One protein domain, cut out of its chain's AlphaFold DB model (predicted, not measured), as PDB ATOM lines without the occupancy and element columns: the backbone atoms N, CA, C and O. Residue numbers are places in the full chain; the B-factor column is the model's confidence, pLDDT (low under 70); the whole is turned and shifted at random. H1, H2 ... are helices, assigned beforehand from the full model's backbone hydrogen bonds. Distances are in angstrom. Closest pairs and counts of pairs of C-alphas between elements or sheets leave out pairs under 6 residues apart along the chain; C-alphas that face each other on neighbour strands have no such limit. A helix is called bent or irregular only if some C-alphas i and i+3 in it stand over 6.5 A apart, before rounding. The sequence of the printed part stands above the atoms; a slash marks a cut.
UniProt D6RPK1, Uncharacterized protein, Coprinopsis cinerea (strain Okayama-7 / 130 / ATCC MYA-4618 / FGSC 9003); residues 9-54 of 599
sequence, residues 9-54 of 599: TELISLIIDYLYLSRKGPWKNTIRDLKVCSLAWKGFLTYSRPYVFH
ATOM      1  N   THR A   9     -20.407   2.722 -28.131       79.88
ATOM      2  CA  THR A   9     -21.636   3.481 -28.376       79.88
ATOM      3  C   THR A   9     -22.649   2.706 -29.216       79.88
ATOM      4  O   THR A   9     -23.857   2.824 -29.015       79.88
ATOM      5  N   GLU A  10     -22.154   1.834 -30.086       80.69
ATOM      6  CA  GLU A  10     -22.915   0.932 -30.943       80.69
ATOM      7  C   GLU A  10     -23.670  -0.106 -30.110       80.69
ATOM      8  O   GLU A  10     -24.839  -0.377 -30.374       80.69
ATOM      9  N   LEU A  11     -23.038  -0.648 -29.061       80.75
ATOM     10  CA  LEU A  11     -23.678  -1.619 -28.170       80.75
ATOM     11  C   LEU A  11     -24.749  -0.961 -27.304       80.75
ATOM     12  O   LEU A  11     -25.796  -1.557 -27.070       80.75
ATOM     13  N   ILE A  12     -24.523   0.280 -26.866       78.38
ATOM     14  CA  ILE A  12     -25.528   1.047 -26.119       78.38
ATOM     15  C   ILE A  12     -26.756   1.308 -27.002       78.38
ATOM     16  O   ILE A  12     -27.879   1.087 -26.547       78.38
ATOM     17  N   SER A  13     -26.554   1.714 -28.262       78.69
ATOM     18  CA  SER A  13     -27.647   1.875 -29.229       78.69
ATOM     19  C   SER A  13     -28.376   0.555 -29.463       78.69
ATOM     20  O   SER A  13     -29.586   0.496 -29.290       78.69
ATOM     21  N   LEU A  14     -27.651  -0.533 -29.744       79.69
ATOM     22  CA  LEU A  14     -28.234  -1.852 -29.996       79.69
ATOM     23  C   LEU A  14     -29.103  -2.341 -28.826       79.69
ATOM     24  O   LEU A  14     -30.184  -2.886 -29.039       79.69
ATOM     25  N   ILE A  15     -28.652  -2.129 -27.585       78.38
ATOM     26  CA  ILE A  15     -29.413  -2.485 -26.380       78.38
ATOM     27  C   ILE A  15     -30.713  -1.677 -26.312       78.38
ATOM     28  O   ILE A  15     -31.773  -2.247 -26.052       78.38
ATOM     29  N   ILE A  16     -30.659  -0.365 -26.552       77.81
ATOM     30  CA  ILE A  16     -31.839   0.509 -26.504       77.81
ATOM     31  C   ILE A  16     -32.822   0.162 -27.628       77.81
ATOM     32  O   ILE A  16     -34.020   0.038 -27.366       77.81
ATOM     33  N   ASP A  17     -32.322  -0.059 -28.842       76.12
ATOM     34  CA  ASP A  17     -33.105  -0.448 -30.014       76.12
ATOM     35  C   ASP A  17     -33.821  -1.775 -29.758       76.12
ATOM     36  O   ASP A  17     -35.035  -1.887 -29.944       76.12
ATOM     37  N   TYR A  18     -33.093  -2.770 -29.243       72.62
ATOM     38  CA  TYR A  18     -33.657  -4.066 -28.891       72.62
ATOM     39  C   TYR A  18     -34.731  -3.938 -27.807       72.62
ATOM     40  O   TYR A  18     -35.807  -4.525 -27.935       72.62
ATOM     41  N   LEU A  19     -34.492  -3.147 -26.757       70.56
ATOM     42  CA  LEU A  19     -35.472  -2.913 -25.692       70.56
ATOM     43  C   LEU A  19     -36.746  -2.243 -26.226       70.56
ATOM     44  O   LEU A  19     -37.853  -2.649 -25.863       70.56
ATOM     45  N   TYR A  20     -36.606  -1.244 -27.102       69.19
ATOM     46  CA  TYR A  20     -37.731  -0.519 -27.693       69.19
ATOM     47  C   TYR A  20     -38.546  -1.383 -28.670       69.19
ATOM     48  O   TYR A  20     -39.778  -1.398 -28.594       69.19
ATOM     49  N   LEU A  21     -37.875  -2.128 -29.557       68.12
ATOM     50  CA  LEU A  21     -38.502  -2.952 -30.597       68.12
ATOM     51  C   LEU A  21     -39.130  -4.234 -30.043       68.12
ATOM     52  O   LEU A  21     -40.233  -4.604 -30.441       68.12
ATOM     53  N   SER A  22     -38.449  -4.916 -29.121       61.44
ATOM     54  CA  SER A  22     -38.905  -6.216 -28.618       61.44
ATOM     55  C   SER A  22     -40.205  -6.120 -27.822       61.44
ATOM     56  O   SER A  22     -40.967  -7.089 -27.802       61.44
ATOM     57  N   ARG A  23     -40.454  -4.981 -27.147       57.31
ATOM     58  CA  ARG A  23     -41.566  -4.762 -26.196       57.31
ATOM     59  C   ARG A  23     -41.787  -5.943 -25.226       57.31
ATOM     60  O   ARG A  23     -42.893  -6.142 -24.725       57.31
ATOM     61  N   LYS A  24     -40.747  -6.750 -24.984       45.44
ATOM     62  CA  LYS A  24     -40.768  -7.998 -24.210       45.44
ATOM     63  C   LYS A  24     -39.518  -8.072 -23.342       45.44
ATOM     64  O   LYS A  24     -38.420  -7.770 -23.789       45.44
ATOM     65  N   GLY A  25     -39.703  -8.492 -22.094       49.56
ATOM     66  CA  GLY A  25     -38.675  -8.548 -21.053       49.56
ATOM     67  C   GLY A  25     -39.275  -8.193 -19.685       49.56
ATOM     68  O   GLY A  25     -40.478  -7.936 -19.608       49.56
ATOM     69  N   PRO A  26     -38.479  -8.128 -18.599       47.28
ATOM     70  CA  PRO A  26     -38.982  -7.729 -17.273       47.28
ATOM     71  C   PRO A  26     -39.539  -6.287 -17.217       47.28
ATOM     72  O   PRO A  26     -40.142  -5.877 -16.228       47.28
ATOM     73  N   TRP A  27     -39.366  -5.527 -18.297       52.72
ATOM     74  CA  TRP A  27     -39.615  -4.099 -18.422       52.72
ATOM     75  C   TRP A  27     -40.988  -3.907 -19.075       52.72
ATOM     76  O   TRP A  27     -41.112  -3.762 -20.288       52.72
ATOM     77  N   LYS A  28     -42.056  -3.960 -18.268       56.00
ATOM     78  CA  LYS A  28     -43.447  -3.783 -18.744       56.00
ATOM     79  C   LYS A  28     -43.724  -2.372 -19.287       56.00
ATOM     80  O   LYS A  28     -44.722  -2.175 -19.971       56.00
ATOM     81  N   ASN A  29     -42.865  -1.395 -18.977       68.88
ATOM     82  CA  ASN A  29     -43.003   0.008 -19.368       68.88
ATOM     83  C   ASN A  29     -41.692   0.555 -19.956       68.88
ATOM     84  O   ASN A  29     -41.175   1.562 -19.478       68.88
ATOM     85  N   THR A  30     -41.183  -0.060 -21.027       71.75
ATOM     86  CA  THR A  30     -39.885   0.274 -21.645       71.75
ATOM     87  C   THR A  30     -39.630   1.777 -21.811       71.75
ATOM     88  O   THR A  30     -38.551   2.248 -21.484       71.75
ATOM     89  N   ILE A  31     -40.612   2.577 -22.250       73.31
ATOM     90  CA  ILE A  31     -40.436   4.039 -22.402       73.31
ATOM     91  C   ILE A  31     -40.217   4.737 -21.051       73.31
ATOM     92  O   ILE A  31     -39.424   5.672 -20.957       73.31
ATOM     93  N   ARG A  32     -40.933   4.318 -19.999       75.19
ATOM     94  CA  ARG A  32     -40.744   4.849 -18.641       75.19
ATOM     95  C   ARG A  32     -39.349   4.508 -18.146       75.19
ATOM     96  O   ARG A  32     -38.672   5.374 -17.608       75.19
ATOM     97  N   ASP A  33     -38.932   3.274 -18.359       75.50
ATOM     98  CA  ASP A  33     -37.665   2.790 -17.845       75.50
ATOM     99  C   ASP A  33     -36.484   3.406 -18.615       75.50
ATOM    100  O   ASP A  33     -35.527   3.860 -17.998       75.50
ATOM    101  N   LEU A  34     -36.606   3.579 -19.939       77.62
ATOM    102  CA  LEU A  34     -35.661   4.357 -20.747       77.62
ATOM    103  C   LEU A  34     -35.534   5.791 -20.222       77.62
ATOM    104  O   LEU A  34     -34.415   6.254 -20.034       77.62
ATOM    105  N   LYS A  35     -36.651   6.467 -19.907       78.50
ATOM    106  CA  LYS A  35     -36.628   7.810 -19.294       78.50
ATOM    107  C   LYS A  35     -35.880   7.817 -17.960       78.50
ATOM    108  O   LYS A  35     -35.102   8.733 -17.713       78.50
ATOM    109  N   VAL A  36     -36.105   6.817 -17.105       79.44
ATOM    110  CA  VAL A  36     -35.408   6.682 -15.814       79.44
ATOM    111  C   VAL A  36     -33.907   6.478 -16.028       79.44
ATOM    112  O   VAL A  36     -33.102   7.143 -15.375       79.44
ATOM    113  N   CYS A  37     -33.508   5.644 -16.988       75.38
ATOM    114  CA  CYS A  37     -32.104   5.444 -17.341       75.38
ATOM    115  C   CYS A  37     -31.450   6.723 -17.895       75.38
ATOM    116  O   CYS A  37     -30.319   7.032 -17.520       75.38
ATOM    117  N   SER A  38     -32.161   7.515 -18.709       79.06
ATOM    118  CA  SER A  38     -31.665   8.812 -19.201       79.06
ATOM    119  C   SER A  38     -31.450   9.839 -18.084       79.06
ATOM    120  O   SER A  38     -30.620  10.735 -18.237       79.06
ATOM    121  N   LEU A  39     -32.199   9.734 -16.978       78.44
ATOM    122  CA  LEU A  39     -32.023  10.577 -15.788       78.44
ATOM    123  C   LEU A  39     -30.843  10.116 -14.928       78.44
ATOM    124  O   LEU A  39     -30.128  10.951 -14.381       78.44
ATOM    125  N   ALA A  40     -30.626   8.802 -14.825       79.06
ATOM    126  CA  ALA A  40     -29.520   8.230 -14.061       79.06
ATOM    127  C   ALA A  40     -28.156   8.458 -14.736       79.06
ATOM    128  O   ALA A  40     -27.147   8.604 -14.048       79.06
ATOM    129  N   TRP A  41     -28.106   8.509 -16.074       78.62
ATOM    130  CA  TRP A  41     -26.863   8.724 -16.811       78.62
ATOM    131  C   TRP A  41     -27.050   9.576 -18.071       78.62
ATOM    132  O   TRP A  41     -27.703   9.182 -19.037       78.62
ATOM    133  N   LYS A  42     -26.375  10.733 -18.105       75.06
ATOM    134  CA  LYS A  42     -26.449  11.699 -19.216       75.06
ATOM    135  C   LYS A  42     -25.985  11.123 -20.562       75.06
ATOM    136  O   LYS A  42     -26.513  11.530 -21.590       75.06
ATOM    137  N   GLY A  43     -25.044  10.171 -20.565       75.00
ATOM    138  CA  GLY A  43     -24.594   9.494 -21.791       75.00
ATOM    139  C   GLY A  43     -25.697   8.661 -22.451       75.00
ATOM    140  O   GLY A  43     -25.795   8.616 -23.672       75.00
ATOM    141  N   PHE A  44     -26.605   8.100 -21.648       77.50
ATOM    142  CA  PHE A  44     -27.754   7.325 -22.119       77.50
ATOM    143  C   PHE A  44     -28.803   8.195 -22.823       77.50
ATOM    144  O   PHE A  44     -29.546   7.724 -23.687       77.50
ATOM    145  N   LEU A  45     -28.876   9.483 -22.466       77.81
ATOM    146  CA  LEU A  45     -29.841  10.424 -23.028       77.81
ATOM    147  C   LEU A  45     -29.664  10.577 -24.545       77.81
ATOM    148  O   LEU A  45     -30.657  10.618 -25.264       77.81
ATOM    149  N   THR A  46     -28.426  10.626 -25.041       80.88
ATOM    150  CA  THR A  46     -28.137  10.800 -26.473       80.88
ATOM    151  C   THR A  46     -28.774   9.699 -27.323       80.88
ATOM    152  O   THR A  46     -29.403  10.001 -28.332       80.88
ATOM    153  N   TYR A  47     -28.701   8.447 -26.867       81.69
ATOM    154  CA  TYR A  47     -29.209   7.272 -27.587       81.69
ATOM    155  C   TYR A  47     -30.697   7.000 -27.339       81.69
ATOM    156  O   TYR A  47     -31.375   6.411 -28.170       81.69
ATOM    157  N   SER A  48     -31.238   7.449 -26.204       81.00
ATOM    158  CA  SER A  48     -32.653   7.247 -25.855       81.00
ATOM    159  C   SER A  48     -33.585   8.336 -26.397       81.00
ATOM    160  O   SER A  48     -34.785   8.095 -26.521       81.00
ATOM    161  N   ARG A  49     -33.068   9.522 -26.758       79.81
ATOM    162  CA  ARG A  49     -33.852  10.650 -27.306       79.81
ATOM    163  C   ARG A  49     -34.775  10.268 -28.475       79.81
ATOM    164  O   ARG A  49     -35.953  10.619 -28.376       79.81
ATOM    165  N   PRO A  50     -34.319   9.546 -29.522       79.06
ATOM    166  CA  PRO A  50     -35.181   9.162 -30.640       79.06
ATOM    167  C   PRO A  50     -36.411   8.374 -30.195       79.06
ATOM    168  O   PRO A  50     -37.490   8.589 -30.723       79.06
ATOM    169  N   TYR A  51     -36.268   7.526 -29.175       78.38
ATOM    170  CA  TYR A  51     -37.319   6.640 -28.671       78.38
ATOM    171  C   TYR A  51     -38.235   7.316 -27.654       78.38
ATOM    172  O   TYR A  51     -39.452   7.138 -27.670       78.38
ATOM    173  N   VAL A  52     -37.653   8.114 -26.758       77.56
ATOM    174  CA  VAL A  52     -38.379   8.821 -25.697       77.56
ATOM    175  C   VAL A  52     -39.261   9.926 -26.270       77.56
ATOM    176  O   VAL A  52     -40.372  10.132 -25.773       77.56
ATOM    177  N   PHE A  53     -38.771  10.628 -27.293       78.44
ATOM    178  CA  PHE A  53     -39.483  11.721 -27.951       78.44
ATOM    179  C   PHE A  53     -40.176  11.294 -29.248       78.44
ATOM    180  O   PHE A  53     -40.869  12.124 -29.825       78.44
ATOM    181  N   HIS A  54     -40.074  10.018 -29.650       78.69
ATOM    182  CA  HIS A  54     -40.736   9.474 -30.842       78.69
ATOM    183  C   HIS A  54     -42.220   9.839 -30.891       78.69
ATOM    184  O   HIS A  54     -42.715  10.309 -31.910       78.69
TER     185      HIS A  54
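Overview. This is residues 9 to 54 of the 599 residues of an uncharacterized protein of Coprinopsis cinerea (strain Okayama-7 / 130 / ATCC MYA-4618 / FGSC 9003) (UniProt D6RPK1). Three helices form a small up-and-down bundle, each running against the one before it, with their centres in a triangle. H1 and H2 make a wide hairpin, and H3 folds back on H2 after a one-residue turn and also packs on H1. The printed part has 46 residues with three named helices, H1, H2 and H3 in chain order, and no named strand; its class is all helix. It is compact, with a radius of gyration of the C-alphas of 9.6 A and a rounded outline of 24 by 20 by 19 A.

Along the chain. H1, residues 9 to 22, begins at C-alpha 9 (-21.636, 3.481, -28.376) and is 19.8 A long from first to last C-alpha. H2, residues 30 to 40, begins at C-alpha 30 (-39.885, 0.274, -21.645) and is 15.1 A long. H3, residues 42 to 52, is 13.9 A long and ends at C-alpha 52 (-38.379, 8.821, -25.697). H3 is irregular, but only just: C-alphas 47 and 50 are 7.0 A apart, and its line is a rough one.

Arrangement. H1 touches H2 with residues 16 to 20 alone; the closest C-alphas, of Tyr 20 and Thr 30, are 6.5 A apart. This helical hairpin has a shallow tilt of 30 degrees, opposite ways. H2 and H3, also a helical hairpin, touch at Ser 38 and Leu 45, their closest C-alphas, 4.5 A apart, with a shallow tilt of 23 degrees, opposite ways. H1 and H3 touch, their closest C-alphas being those of Ser 13 and Tyr 47, 5.9 A apart; they run the same way at a steep tilt of 35.0 degrees, only just past shallow. In H1 and H2 every O i to N i+4 pair is within hydrogen-bond range; in H3 3 of 7 are, beside 5 of 8 O i to N i+3 pairs.

Size, cuts and confidence. The C-alphas of Thr 9 and Lys 28 are the two farthest apart, at 24.9 A. The printed part has no cut. The link from H1 to H2 is short, with 7 residues, and that from H2 to H3 is tight. The mean pLDDT of the printed part is 73.3; residues 20 to 29, of which 20 to 22 belong to H1, are under 70.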